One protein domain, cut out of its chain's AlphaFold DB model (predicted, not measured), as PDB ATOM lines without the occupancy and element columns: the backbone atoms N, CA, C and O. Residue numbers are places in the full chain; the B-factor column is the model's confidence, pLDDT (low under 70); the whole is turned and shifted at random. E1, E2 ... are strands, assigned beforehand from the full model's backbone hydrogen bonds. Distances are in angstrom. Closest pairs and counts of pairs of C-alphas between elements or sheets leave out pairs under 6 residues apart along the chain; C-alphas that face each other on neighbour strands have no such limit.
ATOM      1  N   THR A   2     100.256 138.632 164.233       23.45
ATOM      2  CA  THR A   2     100.270 138.138 165.614       23.45
ATOM      3  C   THR A   2     100.230 139.338 166.550       23.45
ATOM      4  O   THR A   2     101.142 140.161 166.527       23.45
ATOM      5  N   LEU A   3      99.172 139.468 167.348       26.50
ATOM      6  CA  LEU A   3      99.145 140.437 168.440       26.50
ATOM      7  C   LEU A   3      99.887 139.831 169.631       26.50
ATOM      8  O   LEU A   3      99.392 138.938 170.313       26.50
ATOM      9  N   SER A   4     101.111 140.302 169.833       33.66
ATOM     10  CA  SER A   4     101.909 140.078 171.032       33.66
ATOM     11  C   SER A   4     101.574 141.125 172.098       33.66
ATOM     12  O   SER A   4     101.493 142.313 171.787       33.66
ATOM     13  N   ASN A   5     101.505 140.655 173.347       27.14
ATOM     14  CA  ASN A   5     101.378 141.382 174.619       27.14
ATOM     15  C   ASN A   5      99.950 141.765 175.043       27.14
ATOM     16  O   ASN A   5      99.437 142.822 174.692       27.14
ATOM     17  N   ILE A   6      99.359 140.933 175.908       37.69
ATOM     18  CA  ILE A   6      98.260 141.335 176.790       37.69
ATOM     19  C   ILE A   6      98.820 141.373 178.215       37.69
ATOM     20  O   ILE A   6      99.192 140.346 178.784       37.69
ATOM     21  N   THR A   7      98.898 142.578 178.772       31.00
ATOM     22  CA  THR A   7      99.273 142.844 180.165       31.00
ATOM     23  C   THR A   7      97.983 143.028 180.958       31.00
ATOM     24  O   THR A   7      97.244 143.971 180.687       31.00
ATOM     25  N   LEU A   8      97.682 142.137 181.906       35.06
ATOM     26  CA  LEU A   8      96.482 142.255 182.739       35.06
ATOM     27  C   LEU A   8      96.843 142.891 184.079       35.06
ATOM     28  O   LEU A   8      97.510 142.276 184.908       35.06
ATOM     29  N   PHE A   9      96.406 144.138 184.256       32.03
ATOM     30  CA  PHE A   9      96.511 144.867 185.514       32.03
ATOM     31  C   PHE A   9      95.524 144.320 186.550       32.03
ATOM     32  O   PHE A   9      94.456 143.790 186.238       32.03
ATOM     33  N   LYS A  10      95.958 144.430 187.799       34.28
ATOM     34  CA  LYS A  10      95.399 143.863 189.018       34.28
ATOM     35  C   LYS A  10      93.908 144.167 189.204       34.28
ATOM     36  O   LYS A  10      93.524 145.267 189.573       34.28
ATOM     37  N   SER A  11      93.089 143.140 189.015       30.48
ATOM     38  CA  SER A  11      91.880 142.782 189.770       30.48
ATOM     39  C   SER A  11      91.123 141.780 188.903       30.48
ATOM     40  O   SER A  11      91.005 141.969 187.695       30.48
ATOM     41  N   LEU A  12      90.622 140.698 189.491       38.31
ATOM     42  CA  LEU A  12      89.734 139.727 188.842       38.31
ATOM     43  C   LEU A  12      88.355 140.354 188.543       38.31
ATOM     44  O   LEU A  12      87.330 139.834 188.958       38.31
ATOM     45  N   ASN A  13      88.331 141.475 187.823       31.45
ATOM     46  CA  ASN A  13      87.135 142.146 187.340       31.45
ATOM     47  C   ASN A  13      87.309 142.457 185.845       31.45
ATOM     48  O   ASN A  13      87.890 143.463 185.450       31.45
ATOM     49  N   SER A  14      86.791 141.520 185.041       43.88
ATOM     50  CA  SER A  14      86.333 141.658 183.649       43.88
ATOM     51  C   SER A  14      87.316 142.229 182.616       43.88
ATOM     52  O   SER A  14      87.274 143.412 182.291       43.88
ATOM     53  N   ASN A  15      88.104 141.351 181.985       55.81
ATOM     54  CA  ASN A  15      88.712 141.623 180.680       55.81
ATOM     55  C   ASN A  15      88.104 140.669 179.643       55.81
ATOM     56  O   ASN A  15      88.233 139.451 179.769       55.81
ATOM     57  N   LYS A  16      87.408 141.224 178.643       56.09
ATOM     58  CA  LYS A  16      86.726 140.477 177.577       56.09
ATOM     59  C   LYS A  16      87.646 140.358 176.363       56.09
ATOM     60  O   LYS A  16      88.173 141.363 175.893       56.09
ATOM     61  N   LEU A  17      87.815 139.144 175.846       65.31
ATOM     62  CA  LEU A  17      88.601 138.868 174.644       65.31
ATOM     63  C   LEU A  17      87.678 138.330 173.546       65.31
ATOM     64  O   LEU A  17      86.981 137.342 173.758       65.31
ATOM     65  N   GLU A  18      87.678 138.974 172.378       63.81
ATOM     66  CA  GLU A  18      86.895 138.557 171.210       63.81
ATOM     67  C   GLU A  18      87.840 138.176 170.063       63.81
ATOM     68  O   GLU A  18      88.555 139.016 169.521       63.81
ATOM     69  N   CYS A  19      87.872 136.894 169.697       70.50
ATOM     70  CA  CYS A  19      88.680 136.373 168.594       70.50
ATOM     71  C   CYS A  19      88.120 135.032 168.099       70.50
ATOM     72  O   CYS A  19      87.469 134.311 168.852       70.50
ATOM     73  N   GLY A  20      88.391 134.681 166.836       61.00
ATOM     74  CA  GLY A  20      88.027 133.367 166.286       61.00
ATOM     75  C   GLY A  20      88.927 132.233 166.794       61.00
ATOM     76  O   GLY A  20      88.439 131.170 167.161       61.00
ATOM     77  N   GLN A  21      90.237 132.485 166.865       74.12
ATOM     78  CA  GLN A  21      91.237 131.640 167.521       74.12
ATOM     79  C   GLN A  21      92.204 132.560 168.275       74.12
ATOM     80  O   GLN A  21      92.724 133.509 167.688       74.12
ATOM     81  N   CYS A  22      92.429 132.290 169.561       71.38
ATOM     82  CA  CYS A  22      93.379 133.026 170.392       71.38
ATOM     83  C   CYS A  22      94.432 132.091 170.967       71.38
ATOM     84  O   CYS A  22      94.120 131.239 171.798       71.38
ATOM     85  N   ASP A  23      95.685 132.338 170.601       74.69
ATOM     86  CA  ASP A  23      96.835 131.714 171.240       74.69
ATOM     87  C   ASP A  23      97.366 132.656 172.329       74.69
ATOM     88  O   ASP A  23      97.923 133.721 172.052       74.69
ATOM     89  N   LEU A  24      97.186 132.279 173.596       73.31
ATOM     90  CA  LEU A  24      97.537 133.100 174.763       73.31
ATOM     91  C   LEU A  24      99.005 132.927 175.193       73.31
ATOM     92  O   LEU A  24      99.312 132.812 176.378       73.31
ATOM     93  N   ASN A  25      99.934 132.944 174.234       73.44
ATOM     94  CA  ASN A  25     101.361 132.666 174.472       73.44
ATOM     95  C   ASN A  25     102.075 133.734 175.320       73.44
ATOM     96  O   ASN A  25     103.169 133.503 175.827       73.44
ATOM     97  N   SER A  26     101.481 134.922 175.453       72.94
ATOM     98  CA  SER A  26     102.040 136.053 176.206       72.94
ATOM     99  C   SER A  26     101.152 136.488 177.372       72.94
ATOM    100  O   SER A  26     101.273 137.623 177.832       72.94
ATOM    101  N   LEU A  27     100.248 135.620 177.837       75.31
ATOM    102  CA  LEU A  27      99.408 135.908 178.994       75.31
ATOM    103  C   LEU A  27     100.274 136.053 180.252       75.31
ATOM    104  O   LEU A  27     101.024 135.147 180.610       75.31
ATOM    105  N   ARG A  28     100.148 137.193 180.934       73.81
ATOM    106  CA  ARG A  28     100.793 137.459 182.226       73.81
ATOM    107  C   ARG A  28      99.733 137.671 183.296       73.81
ATOM    108  O   ARG A  28      98.761 138.385 183.061       73.81
ATOM    109  N   ILE A  29      99.944 137.065 184.457       74.31
ATOM    110  CA  ILE A  29      99.042 137.141 185.608       74.31
ATOM    111  C   ILE A  29      99.817 137.776 186.758       74.31
ATOM    112  O   ILE A  29     100.880 137.286 187.132       74.31
ATOM    113  N   PHE A  30      99.277 138.867 187.296       73.94
ATOM    114  CA  PHE A  30      99.824 139.577 188.447       73.94
ATOM    115  C   PHE A  30      98.807 139.511 189.584       73.94
ATOM    116  O   PHE A  30      97.696 140.026 189.462       73.94
ATOM    117  N   ALA A  31      99.175 138.866 190.684       75.88
ATOM    118  CA  ALA A  31      98.381 138.827 191.903       75.88
ATOM    119  C   ALA A  31      99.306 138.631 193.112       75.88
ATOM    120  O   ALA A  31     100.517 138.468 192.956       75.88
ATOM    121  N   SER A  32      98.737 138.717 194.311       77.69
ATOM    122  CA  SER A  32      99.475 138.444 195.544       77.69
ATOM    123  C   SER A  32      99.915 136.969 195.608       77.69
ATOM    124  O   SER A  32      99.343 136.138 194.912       77.69
ATOM    125  N   PRO A  33     100.908 136.614 196.434       84.19
ATOM    126  CA  PRO A  33     101.324 135.242 196.649       84.19
ATOM    127  C   PRO A  33     100.209 134.440 197.283       84.19
ATOM    128  O   PRO A  33      99.784 134.724 198.401       84.19
ATOM    129  N   ASP A  34      99.732 133.461 196.531       86.06
ATOM    130  CA  ASP A  34      98.741 132.492 196.958       86.06
ATOM    131  C   ASP A  34      98.608 131.406 195.882       86.06
ATOM    132  O   ASP A  34      99.266 131.428 194.831       86.06
ATOM    133  N   ARG A  35      97.718 130.454 196.137       87.94
ATOM    134  CA  ARG A  35      97.224 129.503 195.153       87.94
ATOM    135  C   ARG A  35      95.915 130.004 194.561       87.94
ATOM    136  O   ARG A  35      94.948 130.273 195.266       87.94
ATOM    137  N   TYR A  36      95.871 130.054 193.239       85.12
ATOM    138  CA  TYR A  36      94.716 130.472 192.462       85.12
ATOM    139  C   TYR A  36      94.254 129.340 191.557       85.12
ATOM    140  O   TYR A  36      95.061 128.613 190.980       85.12
ATOM    141  N   ILE A  37      92.939 129.229 191.383       86.56
ATOM    142  CA  ILE A  37      92.341 128.349 190.379       86.56
ATOM    143  C   ILE A  37      91.818 129.231 189.253       86.56
ATOM    144  O   ILE A  37      90.876 130.005 189.444       86.56
ATOM    145  N   LEU A  38      92.419 129.115 188.070       83.81
ATOM    146  CA  LEU A  38      91.969 129.848 186.894       83.81
ATOM    147  C   LEU A  38      90.742 129.155 186.296       83.81
ATOM    148  O   LEU A  38      90.804 128.008 185.848       83.81
ATOM    149  N   ARG A  39      89.620 129.878 186.269       80.44
ATOM    150  CA  ARG A  39      88.347 129.409 185.711       80.44
ATOM    151  C   ARG A  39      87.943 130.296 184.537       80.44
ATOM    152  O   ARG A  39      87.505 131.421 184.772       80.44
ATOM    153  N   PRO A  40      88.094 129.837 183.285       77.62
ATOM    154  CA  PRO A  40      87.618 130.611 182.153       77.62
ATOM    155  C   PRO A  40      86.090 130.610 182.128       77.62
ATOM    156  O   PRO A  40      85.439 129.603 182.409       77.62
ATOM    157  N   VAL A  41      85.525 131.754 181.760       76.38
ATOM    158  CA  VAL A  41      84.090 131.947 181.567       76.38
ATOM    159  C   VAL A  41      83.896 132.429 180.139       76.38
ATOM    160  O   VAL A  41      84.593 133.332 179.685       76.38
ATOM    161  N   VAL A  42      82.969 131.805 179.417       77.00
ATOM    162  CA  VAL A  42      82.565 132.260 178.085       77.00
ATOM    163  C   VAL A  42      81.241 132.985 178.237       77.00
ATOM    164  O   VAL A  42      80.228 132.396 178.608       77.00
ATOM    165  N   GLU A  43      81.267 134.279 177.964       71.88
ATOM    166  CA  GLU A  43      80.088 135.132 178.032       71.88
ATOM    167  C   GLU A  43      79.309 135.105 176.710       71.88
ATOM    168  O   GLU A  43      79.851 134.795 175.651       71.88
ATOM    169  N   ASN A  44      78.029 135.489 176.755       73.44
ATOM    170  CA  ASN A  44      77.161 135.651 175.578       73.44
ATOM    171  C   ASN A  44      76.900 134.372 174.759       73.44
ATOM    172  O   ASN A  44      76.476 134.448 173.606       73.44
ATOM    173  N   TYR A  45      77.080 133.195 175.359       77.06
ATOM    174  CA  TYR A  45      76.695 131.921 174.760       77.06
ATOM    175  C   TYR A  45      75.449 131.360 175.453       77.06
ATOM    176  O   TYR A  45      75.375 131.311 176.676       77.06
ATOM    177  N   LYS A  46      74.436 130.969 174.670       78.62
ATOM    178  CA  LYS A  46      73.111 130.573 175.193       78.62
ATOM    179  C   LYS A  46      73.031 129.128 175.693       78.62
ATOM    180  O   LYS A  46      72.026 128.760 176.293       78.62
ATOM    181  N   TYR A  47      74.042 128.310 175.419       82.31
ATOM    182  CA  TYR A  47      74.047 126.889 175.765       82.31
ATOM    183  C   TYR A  47      75.080 126.583 176.847       82.31
ATOM    184  O   TYR A  47      76.009 127.354 177.080       82.31
ATOM    185  N   ASN A  48      74.940 125.420 177.482       77.75
ATOM    186  CA  ASN A  48      75.928 124.942 178.441       77.75
ATOM    187  C   ASN A  48      77.253 124.662 177.729       77.75
ATOM    188  O   ASN A  48      77.307 123.891 176.769       77.75
ATOM    189  N   ILE A  49      78.326 125.265 178.232       78.31
ATOM    190  CA  ILE A  49      79.688 125.007 177.770       78.31
ATOM    191  C   ILE A  49      80.332 124.036 178.746       78.31
ATOM    192  O   ILE A  49      80.359 124.269 179.953       78.31
ATOM    193  N   THR A  50      80.860 122.936 178.219       82.38
ATOM    194  CA  THR A  50      81.618 121.963 179.004       82.38
ATOM    195  C   THR A  50      83.096 122.100 178.684       82.38
ATOM    196  O   THR A  50      83.534 121.803 177.572       82.38
ATOM    197  N   PHE A  51      83.876 122.506 179.678       82.00
ATOM    198  CA  PHE A  51      85.327 122.519 179.588       82.00
ATOM    199  C   PHE A  51      85.881 121.111 179.823       82.00
ATOM    200  O   PHE A  51      85.612 120.489 180.847       82.00
ATOM    201  N   LYS A  52      86.651 120.596 178.858       88.50
ATOM    202  CA  LYS A  52      87.264 119.256 178.913       88.50
ATOM    203  C   LYS A  52      88.737 119.297 179.332       88.50
ATOM    204  O   LYS A  52      89.550 118.532 178.821       88.50
ATOM    205  N   PHE A  53      89.093 120.205 180.230       86.50
ATOM    206  CA  PHE A  53      90.435 120.292 180.802       86.50
ATOM    207  C   PHE A  53      90.354 120.261 182.330       86.50
ATOM    208  O   PHE A  53      89.312 120.552 182.916       86.50
ATOM    209  N   LYS A  54      91.452 119.855 182.971       88.44
ATOM    210  CA  LYS A  54      91.581 119.852 184.435       88.44
ATOM    211  C   LYS A  54      91.696 121.280 184.959       88.44
ATOM    212  O   LYS A  54      92.200 122.133 184.238       88.44
ATOM    213  N   GLU A  55      91.293 121.521 186.205       85.44
ATOM    214  CA  GLU A  55      91.498 122.826 186.846       85.44
ATOM    215  C   GLU A  55      92.946 123.307 186.666       85.44
ATOM    216  O   GLU A  55      93.901 122.547 186.845       85.44
ATOM    217  N   ILE A  56      93.086 124.567 186.256       86.50
ATOM    218  CA  ILE A  56      94.381 125.197 186.015       86.50
ATOM    219  C   ILE A  56      94.791 125.864 187.327       86.50
ATOM    220  O   ILE A  56      94.323 126.957 187.651       86.50
ATOM    221  N   GLU A  57      95.624 125.172 188.102       89.38
ATOM    222  CA  GLU A  57      96.208 125.705 189.335       89.38
ATOM    223  C   GLU A  57      97.383 126.630 189.003       89.38
ATOM    224  O   GLU A  57      98.268 126.291 188.215       89.38
ATOM    225  N   ILE A  58      97.388 127.805 189.622       87.38
ATOM    226  CA  ILE A  58      98.442 128.804 189.509       87.38
ATOM    227  C   ILE A  58      98.951 129.086 190.912       87.38
ATOM    228  O   ILE A  58      98.184 129.471 191.791       87.38
ATOM    229  N   VAL A  59     100.253 128.930 191.112       88.56
ATOM    230  CA  VAL A  59     100.912 129.265 192.373       88.56
ATOM    231  C   VAL A  59     101.750 130.509 192.151       88.56
ATOM    232  O   VAL A  59     102.659 130.507 191.320       88.56
ATOM    233  N   ILE A  60     101.443 131.568 192.893       85.25
ATOM    234  CA  ILE A  60     102.241 132.789 192.913       85.25
ATOM    235  C   ILE A  60     103.051 132.777 194.205       85.25
ATOM    236  O   ILE A  60     102.495 132.665 195.293       85.25
ATOM    237  N   GLY A  61     104.374 132.833 194.071       87.75
ATOM    238  CA  GLY A  61     105.297 132.886 195.201       87.75
ATOM    239  C   GLY A  61     105.645 134.316 195.607       87.75
ATOM    240  O   GLY A  61     105.375 135.271 194.880       87.75
ATOM    241  N   GLU A  62     106.290 134.446 196.766       88.25
ATOM    242  CA  GLU A  62     106.991 135.674 197.151       88.25
ATOM    243  C   GLU A  62     108.151 135.975 196.185       88.25
ATOM    244  O   GLU A  62     108.620 135.094 195.458       88.25
ATOM    245  N   CYS A  63     108.644 137.219 196.191       85.88
ATOM    246  CA  CYS A  63     109.853 137.550 195.438       85.88
ATOM    247  C   CYS A  63     111.036 136.716 195.937       85.88
ATOM    248  O   CYS A  63     111.230 136.562 197.143       85.88
ATOM    249  N   GLY A  64     111.845 136.204 195.008       87.00
ATOM    250  CA  GLY A  64     113.085 135.526 195.370       87.00
ATOM    251  C   GLY A  64     114.049 136.469 196.096       87.00
ATOM    252  O   GLY A  64     113.987 137.683 195.918       87.00
ATOM    253  N   GLU A  65     114.991 135.914 196.860       85.25
ATOM    254  CA  GLU A  65     115.959 136.686 197.667       85.25
ATOM    255  C   GLU A  65     116.763 137.716 196.852       85.25
ATOM    256  O   GLU A  65     117.160 138.757 197.368       85.25
ATOM    257  N   ASN A  66     116.966 137.446 195.559       87.81
ATOM    258  CA  ASN A  66     117.699 138.315 194.635       87.81
ATOM    259  C   ASN A  66     116.785 139.124 193.705       87.81
ATOM    260  O   ASN A  66     117.255 139.656 192.702       87.81
ATOM    261  N   GLN A  67     115.489 139.192 193.997       88.56
ATOM    262  CA  GLN A  67     114.528 139.998 193.256       88.56
ATOM    263  C   GLN A  67     114.103 141.212 194.074       88.56
ATOM    264  O   GLN A  67     114.088 141.206 195.302       88.56
ATOM    265  N   ILE A  68     113.744 142.274 193.366       88.25
ATOM    266  CA  ILE A  68     113.262 143.514 193.953       88.25
ATOM    267  C   ILE A  68     111.743 143.460 193.933       88.25
ATOM    268  O   ILE A  68     111.134 143.326 192.871       88.25
ATOM    269  N   LYS A  69     111.127 143.596 195.106       87.12
ATOM    270  CA  LYS A  69     109.699 143.883 195.198       87.12
ATOM    271  C   LYS A  69     109.483 145.306 194.690       87.12
ATOM    272  O   LYS A  69     110.088 146.240 195.189       87.12
ATOM    273  N   MET A  70     108.681 145.456 193.656       85.19
ATOM    274  CA  MET A  70     108.341 146.719 193.017       85.19
ATOM    275  C   MET A  70     106.858 146.968 193.210       85.19
ATOM    276  O   MET A  70     106.104 146.010 193.339       85.19
ATOM    277  N   VAL A  71     106.435 148.230 193.216       82.50
ATOM    278  CA  VAL A  71     105.019 148.601 193.279       82.50
ATOM    279  C   VAL A  71     104.639 149.334 191.995       82.50
ATOM    280  O   VAL A  71     105.311 150.287 191.598       82.50
ATOM    281  N   ASP A  72     103.607 148.855 191.305       76.88
ATOM    282  CA  ASP A  72     103.049 149.494 190.118       76.88
ATOM    283  C   ASP A  72     102.219 150.731 190.506       76.88
ATOM    284  O   ASP A  72     101.995 151.034 191.681       76.88
ATOM    285  N   LYS A  73     101.749 151.467 189.496       79.75
ATOM    286  CA  LYS A  73     100.959 152.691 189.694       79.75
ATOM    287  C   LYS A  73      99.623 152.448 190.410       79.75
ATOM    288  O   LYS A  73      99.096 153.379 191.010       79.75
ATOM    289  N   ASP A  74      99.119 151.220 190.380       75.69
ATOM    290  CA  ASP A  74      97.841 150.790 190.948       75.69
ATOM    291  C   ASP A  74      98.009 150.193 192.366       75.69
ATOM    292  O   ASP A  74      97.080 149.617 192.937       75.69
ATOM    293  N   GLY A  75      99.208 150.282 192.963       74.31
ATOM    294  CA  GLY A  75      99.519 149.685 194.273       74.31
ATOM    295  C   GLY A  75      99.781 148.171 194.212       74.31
ATOM    296  O   GLY A  75      99.851 147.481 195.230       74.31
ATOM    297  N   SER A  76      99.878 147.637 193.000       76.06
ATOM    298  CA  SER A  76     100.487 146.381 192.551       76.06
ATOM    299  C   SER A  76     101.852 146.019 193.014       76.06
ATOM    300  O   SER A  76     102.772 146.482 192.362       76.06
ATOM    301  N   TRP A  77     102.055 145.162 194.006       79.69
ATOM    302  CA  TRP A  77     103.412 144.659 194.135       79.69
ATOM    303  C   TRP A  77     103.697 143.554 193.104       79.69
ATOM    304  O   TRP A  77     102.836 142.724 192.819       79.69
ATOM    305  N   TYR A  78     104.894 143.569 192.527       82.06
ATOM    306  CA  TYR A  78     105.417 142.569 191.593       82.06
ATOM    307  C   TYR A  78     106.926 142.421 191.801       82.06
ATOM    308  O   TYR A  78     107.542 143.243 192.474       82.06
ATOM    309  N   CYS A  79     107.530 141.368 191.259       85.38
ATOM    310  CA  CYS A  79     108.963 141.127 191.403       85.38
ATOM    311  C   CYS A  79     109.694 141.489 190.113       85.38
ATOM    312  O   CYS A  79     109.311 141.040 189.032       85.38
ATOM    313  N   GLU A  80     110.774 142.253 190.230       88.50
ATOM    314  CA  GLU A  80     111.711 142.504 189.140       88.50
ATOM    315  C   GLU A  80     113.085 141.927 189.453       88.50
ATOM    316  O   GLU A  80     113.541 141.922 190.597       88.50
ATOM    317  N   ASN A  81     113.785 141.491 188.411       91.19
ATOM    318  CA  ASN A  81     115.204 141.201 188.538       91.19
ATOM    319  C   ASN A  81     115.987 142.525 188.612       91.19
ATOM    320  O   ASN A  81     115.643 143.475 187.900       91.19
ATOM    321  N   PRO A  82     117.042 142.604 189.435       91.88
ATOM    322  CA  PRO A  82     117.875 143.791 189.520       91.88
ATOM    323  C   PRO A  82     118.536 144.062 188.167       91.88
ATOM    324  O   PRO A  82     119.063 143.161 187.513       91.88
ATOM    325  N   ILE A  83     118.503 145.323 187.749       92.06
ATOM    326  CA  ILE A  83     119.180 145.798 186.544       92.06
ATOM    327  C   ILE A  83     120.515 146.388 186.984       92.06
ATOM    328  O   ILE A  83     120.526 147.275 187.829       92.06
ATOM    329  N   CYS A  84     121.636 145.920 186.446       91.38
ATOM    330  CA  CYS A  84     122.956 146.489 186.733       91.38
ATOM    331  C   CYS A  84     123.390 147.445 185.617       91.38
ATOM    332  O   CYS A  84     122.732 147.556 184.581       91.38
ATOM    333  N   LYS A  85     124.492 148.169 185.833       92.00
ATOM    334  CA  LYS A  85     125.144 148.941 184.767       92.00
ATOM    335  C   LYS A  85     125.568 148.015 183.625       92.00
ATOM    336  O   LYS A  85     125.925 146.867 183.870       92.00
ATOM    337  N   ASP A  86     125.627 148.560 182.413       91.88
ATOM    338  CA  ASP A  86     126.028 147.825 181.204       91.88
ATOM    339  C   ASP A  86     127.465 147.282 181.288       91.88
ATOM    340  O   ASP A  86     127.803 146.304 180.629       91.88
ATOM    341  N   SER A  87     128.306 147.893 182.127       91.62
ATOM    342  CA  SER A  87     129.667 147.430 182.393       91.62
ATOM    343  C   SER A  87     129.728 146.170 183.261       91.62
ATOM    344  O   SER A  87     130.784 145.557 183.344       91.62
ATOM    345  N   CYS A  88     128.623 145.768 183.900       92.50
ATOM    346  CA  CYS A  88     128.543 144.541 184.681       92.50
ATOM    347  C   CYS A  88     128.243 143.343 183.758       92.50
ATOM    348  O   CYS A  88     127.145 143.270 183.197       92.50
ATOM    349  N   PRO A  89     129.154 142.367 183.621       93.38
ATOM    350  CA  PRO A  89     129.041 141.261 182.671       93.38
ATOM    351  C   PRO A  89     128.135 140.136 183.209       93.38
ATOM    352  O   PRO A  89     128.555 138.998 183.457       93.38
ATOM    353  N   VAL A  90     126.857 140.462 183.417       92.94
ATOM    354  CA  VAL A  90     125.854 139.553 183.987       92.94
ATOM    355  C   VAL A  90     125.690 138.308 183.113       92.94
ATOM    356  O   VAL A  90     125.495 138.400 181.904       92.94
ATOM    357  N   GLY A  91     125.754 137.129 183.735       87.88
ATOM    358  CA  GLY A  91     125.604 135.840 183.049       87.88
ATOM    359  C   GLY A  91     126.899 135.275 182.461       87.88
ATOM    360  O   GLY A  91     126.885 134.157 181.956       87.88
ATOM    361  N   THR A  92     128.014 136.004 182.563       91.94
ATOM    362  CA  THR A  92     129.346 135.497 182.194       91.94
ATOM    363  C   THR A  92     130.258 135.439 183.417       91.94
ATOM    364  O   THR A  92     130.475 134.359 183.963       91.94
ATOM    365  N   SER A  93     130.735 136.587 183.896       94.19
ATOM    366  CA  SER A  93     131.633 136.704 185.049       94.19
ATOM    367  C   SER A  93     131.027 137.469 186.224       94.19
ATOM    368  O   SER A  93     131.696 137.639 187.240       94.19
ATOM    369  N   ALA A  94     129.761 137.887 186.137       94.69
ATOM    370  CA  ALA A  94     129.076 138.575 187.225       94.69
ATOM    371  C   ALA A  94     127.622 138.123 187.429       94.69
ATOM    372  O   ALA A  94     126.958 137.585 186.535       94.69
ATOM    373  N   LYS A  95     127.116 138.401 188.631       93.69
ATOM    374  CA  LYS A  95     125.705 138.360 189.018       93.69
ATOM    375  C   LYS A  95     125.260 139.765 189.407       93.69
ATOM    376  O   LYS A  95     126.001 140.489 190.068       93.69
ATOM    377  N   CYS A  96     124.042 140.132 189.026       92.44
ATOM    378  CA  CYS A  96     123.428 141.368 189.493       92.44
ATOM    379  C   CYS A  96     122.588 141.084 190.737       92.44
ATOM    380  O   CYS A  96     121.725 140.208 190.703       92.44
ATOM    381  N   LEU A  97     122.848 141.811 191.819       91.75
ATOM    382  CA  LEU A  97     122.128 141.691 193.080       91.75
ATOM    383  C   LEU A  97     121.396 142.997 193.412       91.75
ATOM    384  O   LEU A  97     121.885 144.085 193.086       91.75
ATOM    385  N   PRO A  98     120.231 142.918 194.070       90.31
ATOM    386  CA  PRO A  98     119.475 144.102 194.442       90.31
ATOM    387  C   PRO A  98     120.167 144.882 195.564       90.31
ATOM    388  O   PRO A  98     120.774 144.308 196.469       90.31
ATOM    389  N   PHE A  99     120.036 146.209 195.547       85.62
ATOM    390  CA  PHE A  99     120.457 147.031 196.681       85.62
ATOM    391  C   PHE A  99     119.376 147.054 197.769       85.62
ATOM    392  O   PHE A  99     118.308 147.640 197.587       85.62
ATOM    393  N   LEU A 100     119.672 146.450 198.922       72.75
ATOM    394  CA  LEU A 100     118.704 146.180 199.998       72.75
ATOM    395  C   LEU A 100     118.022 147.421 200.604       72.75
ATOM    396  O   LEU A 100     117.019 147.281 201.295       72.75
ATOM    397  N   SER A 101     118.525 148.638 200.371       64.38
ATOM    398  CA  SER A 101     117.991 149.828 201.046       64.38
ATOM    399  C   SER A 101     116.749 150.451 200.397       64.38
ATOM    400  O   SER A 101     116.145 151.329 201.002       64.38
ATOM    401  N   ASN A 102     116.345 150.033 199.187       60.09
ATOM    402  CA  ASN A 102     115.183 150.604 198.493       60.09
ATOM    403  C   ASN A 102     114.310 149.515 197.850       60.09
ATOM    404  O   ASN A 102     114.424 149.241 196.658       60.09
ATOM    405  N   ILE A 103     113.377 148.956 198.624       64.88
ATOM    406  CA  ILE A 103     112.445 147.877 198.225       64.88
ATOM    407  C   ILE A 103     111.353 148.382 197.251       64.88
ATOM    408  O   ILE A 103     110.241 147.907 197.295       64.88
ATOM    409  N   ASN A 104     111.608 149.405 196.429       70.25
ATOM    410  CA  ASN A 104     110.626 149.959 195.478       70.25
ATOM    411  C   ASN A 104     111.273 150.678 194.276       70.25
ATOM    412  O   ASN A 104     110.582 151.355 193.514       70.25
ATOM    413  N   LYS A 105     112.604 150.609 194.113       80.56
ATOM    414  CA  LYS A 105     113.303 151.258 192.997       80.56
ATOM    415  C   LYS A 105     114.429 150.373 192.469       80.56
ATOM    416  O   LYS A 105     115.449 150.205 193.130       80.56
ATOM    417  N   ASN A 106     114.276 149.900 191.237       86.06
ATOM    418  CA  ASN A 106     115.295 149.151 190.508       86.06
ATOM    419  C   ASN A 106     116.317 150.104 189.854       86.06
ATOM    420  O   ASN A 106     116.284 150.377 188.656       86.06
ATOM    421  N   ASP A 107     117.177 150.717 190.671       86.81
ATOM    422  CA  ASP A 107     118.156 151.707 190.212       86.81
ATOM    423  C   ASP A 107     119.464 151.039 189.769       86.81
ATOM    424  O   ASP A 107     120.241 150.554 190.598       86.81
ATOM    425  N   ARG A 108     119.750 151.092 188.460       89.94
ATOM    426  CA  ARG A 108     120.942 150.460 187.871       89.94
ATOM    427  C   ARG A 108     122.275 150.926 188.437       89.94
ATOM    428  O   ARG A 108     123.277 150.238 188.288       89.94
ATOM    429  N   THR A 109     122.307 152.110 189.046       86.94
ATOM    430  CA  THR A 109     123.528 152.669 189.637       86.94
ATOM    431  C   THR A 109     123.767 152.201 191.067       86.94
ATOM    432  O   THR A 109     124.886 152.339 191.556       86.94
ATOM    433  N   LYS A 110     122.735 151.657 191.724       88.06
ATOM    434  CA  LYS A 110     122.784 151.214 193.121       88.06
ATOM    435  C   LYS A 110     122.871 149.700 193.257       88.06
ATOM    436  O   LYS A 110     123.449 149.230 194.230       88.06
ATOM    437  N   ASN A 111     122.287 148.956 192.316       90.12
ATOM    438  CA  ASN A 111     122.362 147.499 192.301       90.12
ATOM    439  C   ASN A 111     123.818 147.021 192.240       90.12
ATOM    440  O   ASN A 111     124.687 147.666 191.650       90.12
ATOM    441  N   ILE A 112     124.077 145.891 192.887       91.38
ATOM    442  CA  ILE A 112     125.420 145.398 193.160       91.38
ATOM    443  C   ILE A 112     125.838 144.464 192.025       91.38
ATOM    444  O   ILE A 112     125.186 143.450 191.775       91.38
ATOM    445  N   CYS A 113     126.950 144.786 191.366       92.19
ATOM    446  CA  CYS A 113     127.628 143.863 190.465       92.19
ATOM    447  C   CYS A 113     128.550 142.964 191.295       92.19
ATOM    448  O   CYS A 113     129.576 143.415 191.798       92.19
ATOM    449  N   GLN A 114     128.161 141.706 191.496       93.88
ATOM    450  CA  GLN A 114     128.966 140.734 192.228       93.88
ATOM    451  C   GLN A 114     129.714 139.837 191.245       93.88
ATOM    452  O   GLN A 114     129.087 139.102 190.479       93.88
ATOM    453  N   CYS A 115     131.043 139.847 191.300       94.81
ATOM    454  CA  CYS A 115     131.854 138.974 190.459       94.81
ATOM    455  C   CYS A 115     131.677 137.501 190.841       94.81
ATOM    456  O   CYS A 115     131.564 137.140 192.016       94.81
ATOM    457  N   ALA A 116     131.635 136.646 189.826       93.56
ATOM    458  CA  ALA A 116     131.662 135.206 189.985       93.56
ATOM    459  C   ALA A 116     133.028 134.759 190.526       93.56
ATOM    460  O   ALA A 116     134.034 135.456 190.400       93.56
ATOM    461  N   GLN A 117     133.074 133.565 191.115       91.81
ATOM    462  CA  GLN A 117     134.322 133.002 191.623       91.81
ATOM    463  C   GLN A 117     135.380 132.925 190.507       91.81
ATOM    464  O   GLN A 117     135.091 132.464 189.404       91.81
ATOM    465  N   GLY A 118     136.600 133.377 190.809       90.88
ATOM    466  CA  GLY A 118     137.696 133.463 189.838       90.88
ATOM    467  C   GLY A 118     137.760 134.781 189.059       90.88
ATOM    468  O   GLY A 118     138.652 134.924 188.226       90.88
ATOM    469  N   TRP A 119     136.867 135.735 189.343       93.38
ATOM    470  CA  TRP A 119     136.852 137.064 188.730       93.38
ATOM    471  C   TRP A 119     136.903 138.184 189.776       93.38
ATOM    472  O   TRP A 119     136.354 138.047 190.871       93.38
ATOM    473  N   ASN A 120     137.547 139.297 189.432       91.06
ATOM    474  CA  ASN A 120     137.649 140.516 190.234       91.06
ATOM    475  C   ASN A 120     137.612 141.770 189.333       91.06
ATOM    476  O   ASN A 120     137.340 141.680 188.136       91.06
ATOM    477  N   GLY A 121     137.849 142.943 189.924       86.50
ATOM    478  CA  GLY A 121     137.749 144.238 189.244       86.50
ATOM    479  C   GLY A 121     136.357 144.863 189.376       86.50
ATOM    480  O   GLY A 121     135.386 144.188 189.714       86.50
ATOM    481  N   GLU A 122     136.249 146.172 189.126       85.19
ATOM    482  CA  GLU A 122     134.975 146.914 189.219       85.19
ATOM    483  C   GLU A 122     133.915 146.365 188.247       85.19
ATOM    484  O   GLU A 122     132.720 146.385 188.544       85.19
ATOM    485  N   ASN A 123     134.365 145.828 187.110       88.06
ATOM    486  CA  ASN A 123     133.526 145.276 186.051       88.06
ATOM    487  C   ASN A 123     133.645 143.752 185.926       88.06
ATOM    488  O   ASN A 123     133.172 143.193 184.944       88.06
ATOM    489  N   CYS A 124     134.252 143.055 186.893       91.44
ATOM    490  CA  CYS A 124     134.395 141.594 186.862       91.44
ATOM    491  C   CYS A 124     135.064 141.049 185.584       91.44
ATOM    492  O   CYS A 124     134.722 139.967 185.103       91.44
ATOM    493  N   ASP A 125     135.981 141.814 185.007       89.12
ATOM    494  CA  ASP A 125     136.713 141.529 183.773       89.12
ATOM    495  C   ASP A 125     138.141 141.029 184.032       89.12
ATOM    496  O   ASP A 125     138.793 140.486 183.136       89.12
ATOM    497  N   GLU A 126     138.609 141.128 185.273       91.00
ATOM    498  CA  GLU A 126     139.897 140.607 185.702       91.00
ATOM    499  C   GLU A 126     139.747 139.161 186.191       91.00
ATOM    500  O   GLU A 126     138.825 138.827 186.935       91.00
ATOM    501  N   ARG A 127     140.655 138.277 185.767       89.56
ATOM    502  CA  ARG A 127     140.713 136.893 186.255       89.56
ATOM    503  C   ARG A 127     141.682 136.790 187.422       89.56
ATOM    504  O   ARG A 127     142.805 137.285 187.357       89.56
ATOM    505  N   ILE A 128     141.284 136.041 188.442       88.00
ATOM    506  CA  ILE A 128     142.133 135.727 189.588       88.00
ATOM    507  C   ILE A 128     143.043 134.556 189.195       88.00
ATOM    508  O   ILE A 128     142.604 133.409 189.146       88.00
ATOM    509  N   TYR A 129     144.309 134.845 188.882       81.31
ATOM    510  CA  TYR A 129     145.302 133.826 188.505       81.31
ATOM    511  C   TYR A 129     146.087 133.268 189.699       81.31
ATOM    512  O   TYR A 129     146.558 132.134 189.634       81.31
ATOM    513  N   VAL A 130     146.224 134.042 190.781       69.19
ATOM    514  CA  VAL A 130     146.888 133.616 192.019       69.19
ATOM    515  C   VAL A 130     146.189 134.261 193.215       69.19
ATOM    516  O   VAL A 130     146.111 135.485 193.292       69.19
ATOM    517  N   ASP A 131     145.682 133.442 194.137       59.97
ATOM    518  CA  ASP A 131     145.149 133.869 195.436       59.97
ATOM    519  C   ASP A 131     146.174 133.460 196.507       59.97
ATOM    520  O   ASP A 131     146.279 132.285 196.847       59.97
ATOM    521  N   TYR A 132     147.007 134.400 196.968       61.66
ATOM    522  CA  TYR A 132     148.074 134.142 197.955       61.66
ATOM    523  C   TYR A 132     147.552 134.096 199.408       61.66
ATOM    524  O   TYR A 132     148.255 134.524 200.324       61.66
ATOM    525  N   ARG A 133     146.308 133.655 199.621       58.28
ATOM    526  CA  ARG A 133     145.707 133.547 200.958       58.28
ATOM    527  C   ARG A 133     146.277 132.400 201.780       58.28
ATOM    528  O   ARG A 133     146.460 131.297 201.220       58.28
TER     529      ARG A 133
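Overview. This is residues 2 to 133 of the 133 residues of the protein "EGF-like domain-containing protein" of Piromyces sp. (strain E2) (UniProt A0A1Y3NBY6). With little regular structure, this is a rod of three small hairpins in a row, E1 and E2, E3 and E4, E5 and E6, with loop 39 to 55 at one end and tail 116 to 133 at the other. The 132 printed residues have no named helix and 26 in six strands, E1 to E6 in chain order, each hairpin an antiparallel sheet: all strand. It is extended, radius of gyration of the C-alphas 21.7 A, spans 78 by 28 by 27 A.

Arrangement. After residues 2 to 33, look for hairpin E1, 34 to 38, and E2, 56 to 60, with N 36 and O 58 within hydrogen-bond range at 2.8 A. In hairpin E3, 68 to 71, and E4, 77 to 80, find N 70 and O 78 at 2.8 A. In hairpin E5, 94 to 97, and E6, 112 to 115, find N 95 and O 114 at 2.8 A. Strands of different hairpins are apart.

Along the chain. Find C-alpha 34 at (98.741, 132.492, 196.958), where E1 begins its 12.4 A; E2 spans 12.9 A, E3 9.7 A, E4 9.9 A, E5 9.6 A, and E6 9.5 A, ending at C-alpha 115, (131.854, 138.974, 190.459).

Size, cuts and confidence. The farthest C-alphas, Lys 46 and Tyr 132, are 78.4 A apart. The printed part has no cut; links E1 to E2, E4 to E5 and E5 to E6 are long. Look for pLDDT under 70 at residues 2 to 18, 20, 101 to 103 and 130 to 133.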